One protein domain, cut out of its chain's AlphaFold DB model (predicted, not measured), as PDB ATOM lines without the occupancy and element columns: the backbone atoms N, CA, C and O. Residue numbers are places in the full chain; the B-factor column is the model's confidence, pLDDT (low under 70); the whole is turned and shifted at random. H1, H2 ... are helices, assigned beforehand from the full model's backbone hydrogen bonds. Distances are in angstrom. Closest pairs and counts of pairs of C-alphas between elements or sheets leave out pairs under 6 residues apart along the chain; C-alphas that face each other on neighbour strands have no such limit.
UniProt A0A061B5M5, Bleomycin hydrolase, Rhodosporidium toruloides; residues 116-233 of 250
ATOM      1  N   GLY A 116     115.419 126.840 103.995       97.00
ATOM      2  CA  GLY A 116     116.489 127.371 103.141       97.00
ATOM      3  C   GLY A 116     117.846 127.525 103.841       97.00
ATOM      4  O   GLY A 116     118.726 128.226 103.349       97.00
ATOM      5  N   ARG A 117     118.061 126.854 104.979       97.88
ATOM      6  CA  ARG A 117     119.229 127.036 105.865       97.88
ATOM      7  C   ARG A 117     120.506 126.315 105.407       97.88
ATOM      8  O   ARG A 117     121.400 126.061 106.213       97.88
ATOM      9  N   CYS A 118     120.621 125.964 104.126       97.81
ATOM     10  CA  CYS A 118     121.728 125.147 103.605       97.81
ATOM     11  C   CYS A 118     123.112 125.729 103.923       97.81
ATOM     12  O   CYS A 118     124.049 124.983 104.198       97.81
ATOM     13  N   TRP A 119     123.231 127.054 103.935       97.81
ATOM     14  CA  TRP A 119     124.457 127.773 104.259       97.81
ATOM     15  C   TRP A 119     124.882 127.587 105.728       97.81
ATOM     16  O   TRP A 119     126.052 127.301 105.980       97.81
ATOM     17  N   LEU A 120     123.940 127.622 106.681       97.88
ATOM     18  CA  LEU A 120     124.204 127.340 108.099       97.88
ATOM     19  C   LEU A 120     124.629 125.884 108.304       97.88
ATOM     20  O   LEU A 120     125.597 125.602 109.013       97.88
ATOM     21  N   PHE A 121     123.934 124.948 107.653       97.56
ATOM     22  CA  PHE A 121     124.260 123.523 107.727       97.56
ATOM     23  C   PHE A 121     125.626 123.225 107.110       97.56
ATOM     24  O   PHE A 121     126.444 122.553 107.727       97.56
ATOM     25  N   SER A 122     125.906 123.753 105.919       96.06
ATOM     26  CA  SER A 122     127.180 123.555 105.226       96.06
ATOM     27  C   SER A 122     128.355 124.071 106.055       96.06
ATOM     28  O   SER A 122     129.339 123.360 106.269       96.06
ATOM     29  N   ALA A 123     128.233 125.276 106.609       95.62
ATOM     30  CA  ALA A 123     129.317 125.858 107.374       95.62
ATOM     31  C   ALA A 123     129.512 125.198 108.743       95.62
ATOM     32  O   ALA A 123     130.640 124.885 109.119       95.62
ATOM     33  N   THR A 124     128.433 124.894 109.471       95.69
ATOM     34  CA  THR A 124     128.548 124.141 110.732       95.69
ATOM     35  C   THR A 124     129.060 122.716 110.504       95.69
ATOM     36  O   THR A 124     129.790 122.196 111.348       95.69
ATOM     37  N   ASN A 125     128.777 122.113 109.341       94.62
ATOM     38  CA  ASN A 125     129.357 120.836 108.923       94.62
ATOM     39  C   ASN A 125     130.870 120.916 108.700       94.62
ATOM     40  O   ASN A 125     131.575 119.973 109.049       94.62
ATOM     41  N   LEU A 126     131.379 122.033 108.179       92.75
ATOM     42  CA  LEU A 126     132.818 122.266 108.081       92.75
ATOM     43  C   LEU A 126     133.450 122.453 109.469       92.75
ATOM     44  O   LEU A 126     134.459 121.827 109.785       92.75
ATOM     45  N   LEU A 127     132.845 123.286 110.319       92.50
ATOM     46  CA  LEU A 127     133.393 123.603 111.642       92.50
ATOM     47  C   LEU A 127     133.420 122.385 112.571       92.50
ATOM     48  O   LEU A 127     134.385 122.193 113.315       92.50
ATOM     49  N   ARG A 128     132.393 121.527 112.520       91.88
ATOM     50  CA  ARG A 128     132.334 120.346 113.395       91.88
ATOM     51  C   ARG A 128     133.414 119.323 113.078       91.88
ATOM     52  O   ARG A 128     133.834 118.626 113.987       91.88
ATOM     53  N   ILE A 129     133.888 119.249 111.832       91.12
ATOM     54  CA  ILE A 129     135.006 118.375 111.444       91.12
ATOM     55  C   ILE A 129     136.263 118.780 112.217       91.12
ATOM     56  O   ILE A 129     136.931 117.936 112.809       91.12
ATOM     57  N   ALA A 130     136.570 120.080 112.255       89.06
ATOM     58  CA  ALA A 130     137.721 120.590 112.996       89.06
ATOM     59  C   ALA A 130     137.577 120.361 114.511       89.06
ATOM     60  O   ALA A 130     138.548 119.994 115.172       89.06
ATOM     61  N   LEU A 131     136.368 120.540 115.056       89.81
ATOM     62  CA  LEU A 131     136.104 120.309 116.476       89.81
ATOM     63  C   LEU A 131     136.189 118.824 116.851       89.81
ATOM     64  O   LEU A 131     136.816 118.495 117.854       89.81
ATOM     65  N   ALA A 132     135.610 117.943 116.032       88.56
ATOM     66  CA  ALA A 132     135.627 116.498 116.232       88.56
ATOM     67  C   ALA A 132     137.059 115.964 116.313       88.56
ATOM     68  O   ALA A 132     137.374 115.227 117.238       88.56
ATOM     69  N   ARG A 133     137.962 116.428 115.435       86.94
ATOM     70  CA  ARG A 133     139.390 116.062 115.499       86.94
ATOM     71  C   ARG A 133     140.098 116.576 116.746       86.94
ATOM     72  O   ARG A 133     141.027 115.944 117.233       86.94
ATOM     73  N   LYS A 134     139.714 117.756 117.236       90.06
ATOM     74  CA  LYS A 134     140.364 118.381 118.394       90.06
ATOM     75  C   LYS A 134     139.929 117.750 119.717       90.06
ATOM     76  O   LYS A 134     140.724 117.723 120.651       90.06
ATOM     77  N   LEU A 135     138.670 117.329 119.808       90.62
ATOM     78  CA  LEU A 135     138.043 116.857 121.046       90.62
ATOM     79  C   LEU A 135     137.733 115.354 121.048       90.62
ATOM     80  O   LEU A 135     137.158 114.887 122.024       90.62
ATOM     81  N   ASP A 136     138.109 114.631 119.989       88.06
ATOM     82  CA  ASP A 136     137.862 113.194 119.812       88.06
ATOM     83  C   ASP A 136     136.371 112.841 119.975       88.06
ATOM     84  O   ASP A 136     135.966 112.071 120.843       88.06
ATOM     85  N   LEU A 137     135.527 113.511 119.180       86.81
ATOM     86  CA  LEU A 137     134.069 113.349 119.217       86.81
ATOM     87  C   LEU A 137     133.576 112.567 117.999       86.81
ATOM     88  O   LEU A 137     133.765 113.014 116.866       86.81
ATOM     89  N   ASP A 138     132.854 111.473 118.246       80.38
ATOM     90  CA  ASP A 138     132.238 110.659 117.191       80.38
ATOM     91  C   ASP A 138     130.964 111.311 116.619       80.38
ATOM     92  O   ASP A 138     130.862 111.544 115.412       80.38
ATOM     93  N   ASP A 139     130.015 111.669 117.494       87.50
ATOM     94  CA  ASP A 139     128.712 112.233 117.125       87.50
ATOM     95  C   ASP A 139     128.543 113.648 117.686       87.50
ATOM     96  O   ASP A 139     128.246 113.852 118.867       87.50
ATOM     97  N   PHE A 140     128.694 114.656 116.824       91.56
ATOM     98  CA  PHE A 140     128.535 116.053 117.224       91.56
ATOM     99  C   PHE A 140     127.889 116.915 116.135       91.56
ATOM    100  O   PHE A 140     128.173 116.808 114.938       91.56
ATOM    101  N   GLN A 141     127.027 117.831 116.576       94.62
ATOM    102  CA  GLN A 141     126.424 118.870 115.751       94.62
ATOM    103  C   GLN A 141     126.384 120.188 116.523       94.62
ATOM    104  O   GLN A 141     126.076 120.213 117.717       94.62
ATOM    105  N   PHE A 142     126.641 121.286 115.817       96.75
ATOM    106  CA  PHE A 142     126.255 122.615 116.280       96.75
ATOM    107  C   PHE A 142     124.761 122.828 116.064       96.75
ATOM    108  O   PHE A 142     124.194 122.263 115.133       96.75
ATOM    109  N   SER A 143     124.151 123.675 116.888       98.00
ATOM    110  CA  SER A 143     122.761 124.074 116.712       98.00
ATOM    111  C   SER A 143     122.594 125.002 115.513       98.00
ATOM    112  O   SER A 143     122.969 126.175 115.562       98.00
ATOM    113  N   GLN A 144     122.000 124.489 114.434       98.12
ATOM    114  CA  GLN A 144     121.640 125.326 113.288       98.12
ATOM    115  C   GLN A 144     120.391 126.167 113.577       98.12
ATOM    116  O   GLN A 144     120.284 127.277 113.063       98.12
ATOM    117  N   SER A 145     119.464 125.681 114.414       97.94
ATOM    118  CA  SER A 145     118.297 126.453 114.861       97.94
ATOM    119  C   SER A 145     118.682 127.657 115.723       97.94
ATOM    120  O   SER A 145     118.028 128.691 115.622       97.94
ATOM    121  N   TYR A 146     119.759 127.566 116.510       98.50
ATOM    122  CA  TYR A 146     120.290 128.694 117.280       98.50
ATOM    123  C   TYR A 146     120.787 129.817 116.366       98.50
ATOM    124  O   TYR A 146     120.390 130.969 116.526       98.50
ATOM    125  N   LEU A 147     121.618 129.479 115.377       98.12
ATOM    126  CA  LEU A 147     122.101 130.456 114.399       98.12
ATOM    127  C   LEU A 147     120.954 131.024 113.563       98.12
ATOM    128  O   LEU A 147     120.919 132.222 113.319       98.12
ATOM    129  N   PHE A 148     120.002 130.177 113.169       97.81
ATOM    130  CA  PHE A 148     118.825 130.593 112.411       97.81
ATOM    131  C   PHE A 148     117.969 131.616 113.164       97.81
ATOM    132  O   PHE A 148     117.516 132.588 112.572       97.81
ATOM    133  N   PHE A 149     117.782 131.434 114.472       96.88
ATOM    134  CA  PHE A 149     117.058 132.402 115.291       96.88
ATOM    135  C   PHE A 149     117.719 133.788 115.256       96.88
ATOM    136  O   PHE A 149     117.048 134.789 114.998       96.88
ATOM    137  N   TRP A 150     119.034 133.848 115.482       97.69
ATOM    138  CA  TRP A 150     119.773 135.113 115.470       97.69
ATOM    139  C   TRP A 150     119.867 135.737 114.082       97.69
ATOM    140  O   TRP A 150     119.804 136.958 113.964       97.69
ATOM    141  N   ASP A 151     119.988 134.919 113.042       96.94
ATOM    142  CA  ASP A 151     119.952 135.355 111.650       96.94
ATOM    143  C   ASP A 151     118.622 136.029 111.304       96.94
ATOM    144  O   ASP A 151     118.619 137.176 110.860       96.94
ATOM    145  N   SER A 152     117.502 135.366 111.596       94.00
ATOM    146  CA  SER A 152     116.164 135.897 111.324       94.00
ATOM    147  C   SER A 152     115.917 137.213 112.073       94.00
ATOM    148  O   SER A 152     115.483 138.205 111.485       94.00
ATOM    149  N   LEU A 153     116.309 137.282 113.351       93.19
ATOM    150  CA  LEU A 153     116.206 138.507 114.147       93.19
ATOM    151  C   LEU A 153     117.091 139.641 113.600       93.19
ATOM    152  O   LEU A 153     116.645 140.787 113.503       93.19
ATOM    153  N   SER A 154     118.336 139.334 113.232       94.69
ATOM    154  CA  SER A 154     119.285 140.324 112.706       94.69
ATOM    155  C   SER A 154     118.843 140.854 111.344       94.69
ATOM    156  O   SER A 154     118.952 142.052 111.092       94.69
ATOM    157  N   LYS A 155     118.300 139.988 110.482       93.56
ATOM    158  CA  LYS A 155     117.737 140.363 109.180       93.56
ATOM    159  C   LYS A 155     116.495 141.225 109.315       93.56
ATOM    160  O   LYS A 155     116.406 142.229 108.619       93.56
ATOM    161  N   ALA A 156     115.587 140.887 110.230       91.38
ATOM    162  CA  ALA A 156     114.423 141.721 110.507       91.38
ATOM    163  C   ALA A 156     114.853 143.131 110.940       91.38
ATOM    164  O   ALA A 156     114.350 144.116 110.407       91.38
ATOM    165  N   ASN A 157     115.842 143.241 111.836       91.19
ATOM    166  CA  ASN A 157     116.393 144.538 112.224       91.19
ATOM    167  C   ASN A 157     117.062 145.263 111.048       91.19
ATOM    168  O   ASN A 157     116.782 146.432 110.814       91.19
ATOM    169  N   TYR A 158     117.915 144.572 110.286       92.94
ATOM    170  CA  TYR A 158     118.581 145.138 109.113       92.94
ATOM    171  C   TYR A 158     117.568 145.704 108.117       92.94
ATOM    172  O   TYR A 158     117.713 146.831 107.663       92.94
ATOM    173  N   PHE A 159     116.511 144.952 107.821       91.75
ATOM    174  CA  PHE A 159     115.447 145.397 106.938       91.75
ATOM    175  C   PHE A 159     114.773 146.683 107.453       91.75
ATOM    176  O   PHE A 159     114.550 147.598 106.663       91.75
ATOM    177  N   LEU A 160     114.499 146.802 108.760       90.06
ATOM    178  CA  LEU A 160     113.923 148.027 109.330       90.06
ATOM    179  C   LEU A 160     114.860 149.226 109.195       90.06
ATOM    180  O   LEU A 160     114.405 150.293 108.797       90.06
ATOM    181  N   GLU A 161     116.153 149.050 109.468       92.31
ATOM    182  CA  GLU A 161     117.149 150.111 109.273       92.31
ATOM    183  C   GLU A 161     117.209 150.543 107.801       92.31
ATOM    184  O   GLU A 161     117.175 151.733 107.501       92.31
ATOM    185  N   GLN A 162     117.166 149.594 106.859       92.69
ATOM    186  CA  GLN A 162     117.093 149.920 105.431       92.69
ATOM    187  C   GLN A 162     115.811 150.677 105.059       92.69
ATOM    188  O   GLN A 162     115.840 151.539 104.185       92.69
ATOM    189  N   MET A 163     114.678 150.383 105.703       89.56
ATOM    190  CA  MET A 163     113.439 151.135 105.484       89.56
ATOM    191  C   MET A 163     113.487 152.540 106.079       89.56
ATOM    192  O   MET A 163     112.907 153.453 105.498       89.56
ATOM    193  N   LEU A 164     114.184 152.732 107.200       90.12
ATOM    194  CA  LEU A 164     114.418 154.056 107.774       90.12
ATOM    195  C   LEU A 164     115.313 154.902 106.863       90.12
ATOM    196  O   LEU A 164     114.979 156.057 106.600       90.12
ATOM    197  N   ASP A 165     116.380 154.313 106.318       91.94
ATOM    198  CA  ASP A 165     117.258 154.969 105.339       91.94
ATOM    199  C   ASP A 165     116.508 155.357 104.052       91.94
ATOM    200  O   ASP A 165     116.828 156.354 103.404       91.94
ATOM    201  N   LEU A 166     115.483 154.581 103.685       90.06
ATOM    202  CA  LEU A 166     114.662 154.784 102.490       90.06
ATOM    203  C   LEU A 166     113.317 155.468 102.778       90.06
ATOM    204  O   LEU A 166     112.469 155.509 101.888       90.06
ATOM    205  N   ALA A 167     113.111 156.034 103.970       90.50
ATOM    206  CA  ALA A 167     111.812 156.569 104.385       90.50
ATOM    207  C   ALA A 167     111.279 157.691 103.471       90.50
ATOM    208  O   ALA A 167     110.068 157.818 103.297       90.50
ATOM    209  N   ASP A 168     112.178 158.472 102.864       91.56
ATOM    210  CA  ASP A 168     111.838 159.558 101.933       91.56
ATOM    211  C   ASP A 168     111.755 159.097 100.460       91.56
ATOM    212  O   ASP A 168     111.466 159.897  99.567       91.56
ATOM    213  N   SER A 169     112.022 157.815 100.179       90.31
ATOM    214  CA  SER A 169     111.978 157.261  98.820       90.31
ATOM    215  C   SER A 169     110.543 156.925  98.386       90.31
ATOM    216  O   SER A 169     109.730 156.495  99.209       90.31
ATOM    217  N   PRO A 170     110.202 157.065  97.090       91.88
ATOM    218  CA  PRO A 170     108.908 156.630  96.572       91.88
ATOM    219  C   PRO A 170     108.666 155.135  96.802       91.88
ATOM    220  O   PRO A 170     109.573 154.317  96.667       91.88
ATOM    221  N   LEU A 171     107.419 154.755  97.089       87.38
ATOM    222  CA  LEU A 171     107.065 153.349  97.307       87.38
ATOM    223  C   LEU A 171     107.289 152.480  96.064       87.38
ATOM    224  O   LEU A 171     107.559 151.293  96.207       87.38
ATOM    225  N   ASP A 172     107.162 153.038  94.861       90.94
ATOM    226  CA  ASP A 172     107.407 152.358  93.584       90.94
ATOM    227  C   ASP A 172     108.888 152.340  93.178       90.94
ATOM    228  O   ASP A 172     109.228 151.799  92.120       90.94
ATOM    229  N   ASP A 173     109.781 152.869  94.022       94.06
ATOM    230  CA  ASP A 173     111.214 152.744  93.816       94.06
ATOM    231  C   ASP A 173     111.632 151.268  93.778       94.06
ATOM    232  O   ASP A 173     111.178 150.423  94.557       94.06
ATOM    233  N   ARG A 174     112.541 150.946  92.855       95.50
ATOM    234  CA  ARG A 174     112.986 149.570  92.620       95.50
ATOM    235  C   ARG A 174     113.608 148.939  93.868       95.50
ATOM    236  O   ARG A 174     113.435 147.737  94.068       95.50
ATOM    237  N   VAL A 175     114.356 149.703  94.665       94.00
ATOM    238  CA  VAL A 175     115.026 149.208  95.875       94.00
ATOM    239  C   VAL A 175     113.998 148.939  96.964       94.00
ATOM    240  O   VAL A 175     114.013 147.855  97.548       94.00
ATOM    241  N   VAL A 176     113.056 149.864  97.169       90.31
ATOM    242  CA  VAL A 176     111.948 149.693  98.122       90.31
ATOM    243  C   VAL A 176     111.124 148.456  97.759       90.31
ATOM    244  O   VAL A 176     110.939 147.570  98.590       90.31
ATOM    245  N   GLN A 177     110.709 148.325  96.496       91.44
ATOM    246  CA  GLN A 177     109.966 147.157  96.009       91.44
ATOM    247  C   GLN A 177     110.750 145.848  96.173       91.44
ATOM    248  O   GLN A 177     110.185 144.819  96.551       91.44
ATOM    249  N   HIS A 178     112.063 145.871  95.923       92.06
ATOM    250  CA  HIS A 178     112.907 144.695  96.104       92.06
ATOM    251  C   HIS A 178     112.967 144.253  97.571       92.06
ATOM    252  O   HIS A 178     112.738 143.077  97.854       92.06
ATOM    253  N   LEU A 179     113.205 145.186  98.498       89.44
ATOM    254  CA  LEU A 179     113.257 144.899  99.934       89.44
ATOM    255  C   LEU A 179     111.905 144.404 100.468       89.44
ATOM    256  O   LEU A 179     111.869 143.489 101.284       89.44
ATOM    257  N   MET A 180     110.794 144.929  99.946       86.94
ATOM    258  CA  MET A 180     109.443 144.481 100.307       86.94
ATOM    259  C   MET A 180     109.068 143.103  99.751       86.94
ATOM    260  O   MET A 180     108.115 142.494 100.229       86.94
ATOM    261  N   THR A 181     109.785 142.593  98.743       86.75
ATOM    262  CA  THR A 181     109.455 141.294  98.133       86.75
ATOM    263  C   THR A 181     109.753 140.136  99.088       86.75
ATOM    264  O   THR A 181     108.962 139.200  99.190       86.75
ATOM    265  N   MET A 182     110.900 140.185  99.767       81.56
ATOM    266  CA  MET A 182     111.324 139.201 100.768       81.56
ATOM    267  C   MET A 182     112.128 139.927 101.856       81.56
ATOM    268  O   MET A 182     113.359 139.934 101.787       81.56
ATOM    269  N   PRO A 183     111.451 140.569 102.828       82.50
ATOM    270  CA  PRO A 183     112.113 141.372 103.863       82.50
ATOM    271  C   PRO A 183     113.048 140.529 104.736       82.50
ATOM    272  O   PRO A 183     114.085 140.999 105.196       82.50
ATOM    273  N   GLU A 184     112.709 139.255 104.906       84.88
ATOM    274  CA  GLU A 184     113.559 138.231 105.487       84.88
ATOM    275  C   GLU A 184     113.394 136.936 104.674       84.88
ATOM    276  O   GLU A 184     112.386 136.727 103.991       84.88
ATOM    277  N   ASN A 185     114.449 136.124 104.640       90.50
ATOM    278  CA  ASN A 185     114.426 134.778 104.081       90.50
ATOM    279  C   ASN A 185     115.492 133.921 104.771       90.50
ATOM    280  O   ASN A 185     116.494 134.453 105.250       90.50
ATOM    281  N   ASP A 186     115.343 132.599 104.717       95.69
ATOM    282  CA  ASP A 186     116.286 131.646 105.319       95.69
ATOM    283  C   ASP A 186     117.718 131.699 104.757       95.69
ATOM    284  O   ASP A 186     118.662 131.242 105.406       95.69
ATOM    285  N   GLY A 187     117.896 132.159 103.518       95.69
ATOM    286  CA  GLY A 187     119.160 132.104 102.790       95.69
ATOM    287  C   GLY A 187     120.175 133.132 103.285       95.69
ATOM    288  O   GLY A 187     119.829 134.201 103.776       95.69
ATOM    289  N   GLY A 188     121.460 132.833 103.140       95.56
ATOM    290  CA  GLY A 188     122.517 133.733 103.588       95.56
ATOM    291  C   GLY A 188     123.853 133.451 102.926       95.56
ATOM    292  O   GLY A 188     123.985 132.564 102.078       95.56
ATOM    293  N   GLN A 189     124.846 134.246 103.307       95.88
ATOM    294  CA  GLN A 189     126.200 134.195 102.762       95.88
ATOM    295  C   GLN A 189     127.230 133.972 103.870       95.88
ATOM    296  O   GLN A 189     126.960 134.178 105.051       95.88
ATOM    297  N   TRP A 190     128.444 133.576 103.480       95.50
ATOM    298  CA  TRP A 190     129.529 133.298 104.424       95.50
ATOM    299  C   TRP A 190     129.860 134.488 105.340       95.50
ATOM    300  O   TRP A 190     130.073 134.295 106.531       95.50
ATOM    301  N   SER A 191     129.858 135.716 104.818       96.69
ATOM    302  CA  SER A 191     130.116 136.922 105.621       96.69
ATOM    303  C   SER A 191     129.076 137.131 106.725       96.69
ATOM    304  O   SER A 191     129.428 137.506 107.835       96.69
ATOM    305  N   MET A 192     127.805 136.833 106.449       96.81
ATOM    306  CA  MET A 192     126.733 136.918 107.446       96.81
ATOM    307  C   MET A 192     126.928 135.874 108.543       96.81
ATOM    308  O   MET A 192     126.695 136.150 109.714       96.81
ATOM    309  N   LEU A 193     127.399 134.681 108.172       96.06
ATOM    310  CA  LEU A 193     127.701 133.634 109.139       96.06
ATOM    311  C   LEU A 193     128.837 134.062 110.064       96.06
ATOM    312  O   LEU A 193     128.734 133.847 111.267       96.06
ATOM    313  N   ASP A 194     129.900 134.647 109.508       96.38
ATOM    314  CA  ASP A 194     131.008 135.182 110.298       96.38
ATOM    315  C   ASP A 194     130.479 136.182 111.333       96.38
ATOM    316  O   ASP A 194     130.673 135.971 112.525       96.38
ATOM    317  N   SER A 195     129.658 137.153 110.910       96.94
ATOM    318  CA  SER A 195     128.994 138.096 111.821       96.94
ATOM    319  C   SER A 195     128.154 137.418 112.910       96.94
ATOM    320  O   SER A 195     128.193 137.838 114.069       96.94
ATOM    321  N   LEU A 196     127.402 136.365 112.573       97.50
ATOM    322  CA  LEU A 196     126.603 135.619 113.551       97.50
ATOM    323  C   LEU A 196     127.488 134.901 114.572       97.50
ATOM    324  O   LEU A 196     127.243 134.994 115.772       97.50
ATOM    325  N   ILE A 197     128.533 134.213 114.110       96.50
ATOM    326  CA  ILE A 197     129.445 133.461 114.976       96.50
ATOM    327  C   ILE A 197     130.262 134.411 115.852       96.50
ATOM    328  O   ILE A 197     130.435 134.135 117.036       96.50
ATOM    329  N   THR A 198     130.745 135.535 115.321       97.44
ATOM    330  CA  THR A 198     131.525 136.502 116.108       97.44
ATOM    331  C   THR A 198     130.683 137.191 117.175       97.44
ATOM    332  O   THR A 198     131.208 137.529 118.231       97.44
ATOM    333  N   THR A 199     129.388 137.400 116.914       97.75
ATOM    334  CA  THR A 199     128.494 138.143 117.818       97.75
ATOM    335  C   THR A 199     127.815 137.235 118.841       97.75
ATOM    336  O   THR A 199     127.762 137.567 120.023       97.75
ATOM    337  N   PHE A 200     127.304 136.082 118.404       97.75
ATOM    338  CA  PHE A 200     126.475 135.191 119.224       97.75
ATOM    339  C   PHE A 200     127.169 133.867 119.561       97.75
ATOM    340  O   PHE A 200     126.754 133.154 120.472       97.75
ATOM    341  N   GLY A 201     128.255 133.533 118.866       97.19
ATOM    342  CA  GLY A 201     128.969 132.281 119.070       97.19
ATOM    343  C   GLY A 201     128.232 131.068 118.507       97.19
ATOM    344  O   GLY A 201     127.384 131.153 117.619       97.19
ATOM    345  N   LEU A 202     128.607 129.900 119.023       97.06
ATOM    346  CA  LEU A 202     128.078 128.601 118.622       97.06
ATOM    347  C   LEU A 202     127.708 127.799 119.861       97.06
ATOM    348  O   LEU A 202     128.413 127.837 120.870       97.06
ATOM    349  N   VAL A 203     126.649 127.001 119.751       97.06
ATOM    350  CA  VAL A 203     126.227 126.081 120.811       97.06
ATOM    351  C   VAL A 203     126.048 124.667 120.256       97.06
ATOM    352  O   VAL A 203     125.721 124.513 119.075       97.06
ATOM    353  N   PRO A 204     126.246 123.615 121.067       96.12
ATOM    354  CA  PRO A 204     125.894 122.253 120.678       96.12
ATOM    355  C   PRO A 204     124.396 122.105 120.381       96.12
ATOM    356  O   PRO A 204     123.559 122.715 121.044       96.12
ATOM    357  N   GLN A 205     124.050 121.220 119.447       95.81
ATOM    358  CA  GLN A 205     122.665 120.912 119.060       95.81
ATOM    359  C   GLN A 205     121.773 120.539 120.255       95.81
ATOM    360  O   GLN A 205     120.589 120.861 120.275       95.81
ATOM    361  N   VAL A 206     122.335 119.870 121.265       95.56
ATOM    362  CA  VAL A 206     121.601 119.446 122.470       95.56
ATOM    363  C   VAL A 206     121.169 120.612 123.362       95.56
ATOM    364  O   VAL A 206     120.213 120.471 124.114       95.56
ATOM    365  N   VAL A 207     121.856 121.756 123.282       97.44
ATOM    366  CA  VAL A 207     121.542 122.953 124.078       97.44
ATOM    367  C   VAL A 207     120.365 123.711 123.474       97.44
ATOM    368  O   VAL A 207     119.533 124.245 124.202       97.44
ATOM    369  N   TYR A 208     120.280 123.744 122.144       97.69
ATOM    370  CA  TYR A 208     119.213 124.423 121.423       97.69
ATOM    371  C   TYR A 208     118.750 123.533 120.258       97.69
ATOM    372  O   TYR A 208     119.331 123.584 119.171       97.69
ATOM    373  N   PRO A 209     117.765 122.649 120.483       97.25
ATOM    374  CA  PRO A 209     117.342 121.681 119.481       97.25
ATOM    375  C   PRO A 209     116.524 122.324 118.352       97.25
ATOM    376  O   PRO A 209     116.121 123.487 118.399       97.25
ATOM    377  N   GLU A 210     116.267 121.543 117.304       97.69
ATOM    378  CA  GLU A 210     115.337 121.929 116.244       97.69
ATOM    379  C   GLU A 210     113.900 122.007 116.782       97.69
ATOM    380  O   GLU A 210     113.462 121.163 117.566       97.69
ATOM    381  N   SER A 211     113.151 122.998 116.309       97.00
ATOM    382  CA  SER A 211     111.713 123.133 116.524       97.00
ATOM    383  C   SER A 211     110.941 122.740 115.261       97.00
ATOM    384  O   SER A 211     111.517 122.505 114.194       97.00
ATOM    385  N   PHE A 212     109.609 122.696 115.352       97.38
ATOM    386  CA  PHE A 212     108.772 122.507 114.165       97.38
ATOM    387  C   PHE A 212     109.040 123.590 113.109       97.38
ATOM    388  O   PHE A 212     109.238 123.259 111.944       97.38
ATOM    389  N   ASN A 213     109.101 124.859 113.526       96.06
ATOM    390  CA  ASN A 213     109.261 125.989 112.610       96.06
ATOM    391  C   ASN A 213     110.683 126.093 112.053       96.06
ATOM    392  O   ASN A 213     110.825 126.444 110.891       96.06
ATOM    393  N   SER A 214     111.729 125.712 112.798       96.25
ATOM    394  CA  SER A 214     113.079 125.667 112.210       96.25
ATOM    395  C   SER A 214     113.188 124.592 111.120       96.25
ATOM    396  O   SER A 214     113.918 124.749 110.150       96.25
ATOM    397  N   SER A 215     112.419 123.508 111.235       97.12
ATOM    398  CA  SER A 215     112.348 122.428 110.243       97.12
ATOM    399  C   SER A 215     111.309 122.646 109.124       97.12
ATOM    400  O   SER A 215     111.226 121.814 108.215       97.12
ATOM    401  N   ASN A 216     110.490 123.699 109.215       97.12
ATOM    402  CA  ASN A 216     109.384 124.009 108.305       97.12
ATOM    403  C   ASN A 216     109.088 125.521 108.318       97.12
ATOM    404  O   ASN A 216     108.099 125.972 108.903       97.12
ATOM    405  N   THR A 217     109.977 126.292 107.701       95.94
ATOM    406  CA  THR A 217     110.052 127.756 107.844       95.94
ATOM    407  C   THR A 217     109.014 128.507 107.019       95.94
ATOM    408  O   THR A 217     108.550 129.552 107.446       95.94
ATOM    409  N   GLY A 218     108.505 127.940 105.920       93.06
ATOM    410  CA  GLY A 218     107.681 128.694 104.961       93.06
ATOM    411  C   GLY A 218     106.442 129.419 105.523       93.06
ATOM    412  O   GLY A 218     106.029 130.431 104.964       93.06
ATOM    413  N   LYS A 219     105.837 128.950 106.629       91.94
ATOM    414  CA  LYS A 219     104.754 129.697 107.308       91.94
ATOM    415  C   LYS A 219     105.268 130.820 108.209       91.94
ATOM    416  O   LYS A 219     104.578 131.826 108.349       91.94
ATOM    417  N   LEU A 220     106.419 130.621 108.848       90.31
ATOM    418  CA  LEU A 220     107.085 131.643 109.648       90.31
ATOM    419  C   LEU A 220     107.542 132.788 108.738       90.31
ATOM    420  O   LEU A 220     107.178 133.927 108.999       90.31
ATOM    421  N   ASP A 221     108.196 132.471 107.623       90.00
ATOM    422  CA  ASP A 221     108.675 133.456 106.646       90.00
ATOM    423  C   ASP A 221     107.506 134.274 106.082       90.00
ATOM    424  O   ASP A 221     107.556 135.498 106.018       90.00
ATOM    425  N   ALA A 222     106.389 133.614 105.749       89.31
ATOM    426  CA  ALA A 222     105.182 134.294 105.283       89.31
ATOM    427  C   ALA A 222     104.567 135.226 106.344       89.31
ATOM    428  O   ALA A 222     103.993 136.260 106.000       89.31
ATOM    429  N   LEU A 223     104.664 134.869 107.629       87.94
ATOM    430  CA  LEU A 223     104.195 135.712 108.726       87.94
ATOM    431  C   LEU A 223     105.102 136.936 108.908       87.94
ATOM    432  O   LEU A 223     104.590 138.050 109.025       87.94
ATOM    433  N   LEU A 224     106.421 136.733 108.896       83.62
ATOM    434  CA  LEU A 224     107.421 137.798 109.026       83.62
ATOM    435  C   LEU A 224     107.394 138.757 107.829       83.62
ATOM    436  O   LEU A 224     107.548 139.962 108.005       83.62
ATOM    437  N   ALA A 225     107.109 138.247 106.631       83.19
ATOM    438  CA  ALA A 225     106.924 139.052 105.428       83.19
ATOM    439  C   ALA A 225     105.558 139.757 105.350       83.19
ATOM    440  O   ALA A 225     105.310 140.525 104.419       83.19
ATOM    441  N   SER A 226     104.641 139.500 106.288       81.06
ATOM    442  CA  SER A 226     103.308 140.094 106.217       81.06
ATOM    443  C   SER A 226     103.348 141.611 106.479       81.06
ATOM    444  O   SER A 226     104.009 142.061 107.420       81.06
ATOM    445  N   PRO A 227     102.570 142.421 105.732       65.19
ATOM    446  CA  PRO A 227     102.474 143.863 105.966       65.19
ATOM    447  C   PRO A 227     102.037 144.228 107.390       65.19
ATOM    448  O   PRO A 227     102.413 145.275 107.898       65.19
ATOM    449  N   VAL A 228     101.263 143.366 108.059       58.19
ATOM    450  CA  VAL A 228     100.841 143.576 109.453       58.19
ATOM    451  C   VAL A 228     102.041 143.529 110.396       58.19
ATOM    452  O   VAL A 228     102.160 144.382 111.269       58.19
ATOM    453  N   TYR A 229     102.950 142.573 110.204       61.12
ATOM    454  CA  TYR A 229     104.176 142.490 110.993       61.12
ATOM    455  C   TYR A 229     105.085 143.701 110.741       61.12
ATOM    456  O   TYR A 229     105.603 144.305 111.677       61.12
ATOM    457  N   LEU A 230     105.186 144.110 109.477       62.34
ATOM    458  CA  LEU A 230     105.936 145.288 109.062       62.34
ATOM    459  C   LEU A 230     105.401 146.588 109.691       62.34
ATOM    460  O   LEU A 230     106.172 147.387 110.215       62.34
ATOM    461  N   VAL A 231     104.081 146.785 109.684       60.91
ATOM    462  CA  VAL A 231     103.429 147.957 110.292       60.91
ATOM    463  C   VAL A 231     103.614 147.970 111.810       60.91
ATOM    464  O   VAL A 231     103.913 149.022 112.364       60.91
ATOM    465  N   LEU A 232     103.512 146.820 112.484       58.00
ATOM    466  CA  LEU A 232     103.730 146.726 113.935       58.00
ATOM    467  C   LEU A 232     105.163 147.086 114.358       58.00
ATOM    468  O   LEU A 232     105.364 147.572 115.468       58.00
ATOM    469  N   LEU A 233     106.156 146.860 113.496       56.38
ATOM    470  CA  LEU A 233     107.540 147.269 113.752       56.38
ATOM    471  C   LEU A 233     107.777 148.765 113.502       56.38
ATOM    472  O   LEU A 233     108.629 149.361 114.161       56.38
TER     473      LEU A 233
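This is residues 116 to 233 of the 250 residues of the protein "Bleomycin hydrolase" of Rhodosporidium toruloides (UniProt A0A061B5M5). Two long helices, H1 and H2, meet near their starts in an open corner and run out toward opposite ends of a loose rod, while H4 crosses beside the place where they meet. H3 folds back near the far part of H2, and H5 and H6 follow the long link of residues 201 to 217. The printed part has 118 residues with six named helices, in the order H1 to H6, and no named strand, an all-helix domain. It is loose, with a radius of gyration of the C-alphas of 16.7 A, and spans 57 by 27 by 19 A.

Begin at H1, residues 118 to 135, which has a kink of 27 degrees near residue 129. With residues 120 to 124 alone it touches residues 144 to 148 of H2, residues 144 to 165; their closest C-alphas, of Leu 120 and Gln 144, are 6.1 A apart. These two run opposite ways at a steep tilt of 46 degrees. Look next at H3, residues 174 to 181, close to H2 but not clearly touching it: the closest C-alphas, of Phe 159 and Leu 179, are 7.4 A apart. Their tilt of 36 degrees is only just steep, and they run opposite ways. H4, residues 190 to 200, touches H2 at residues 147 to 151 of H2 alone, about perpendicular at 77 degrees, with the closest C-alphas, of Leu 147 and Leu 196, 6.9 A apart. H5, residues 218 to 224, is only just apart from H2, with 8.2 A between the closest C-alphas. H6, residues 227 to 233, is close to H2 but not clearly touching, with the closest C-alphas, of Leu 160 and Leu 233, 7.8 A apart. In H2, H3, H4, H5 and H6 every O i to N i+4 pair is within hydrogen-bond range; in H1, 12 of 14 are.

Find C-alpha 118 at (121.728, 125.147, 103.605); from there H1 runs 25.3 A to C-alpha 135. C-alpha 144 at (121.640, 125.326, 113.288) opens H2, the longest helix, 31.0 A to C-alpha 165. H3 follows at residues 174 to 181, then H4, 15.2 A from C-alpha 190 to 200. After H5, residues 218 to 224, look for H6, which ends at C-alpha 233, (107.540, 147.269, 113.752).

The C-alphas farthest apart, of Asp 136 and Pro 170, are 57.1 A apart. The printed part has no cut. The link H4 to H5 is long, with 17 residues, and the link H5 to H6 is tight. Mean pLDDT of the printed part is 91.2; residues 227 to 233 are under 70.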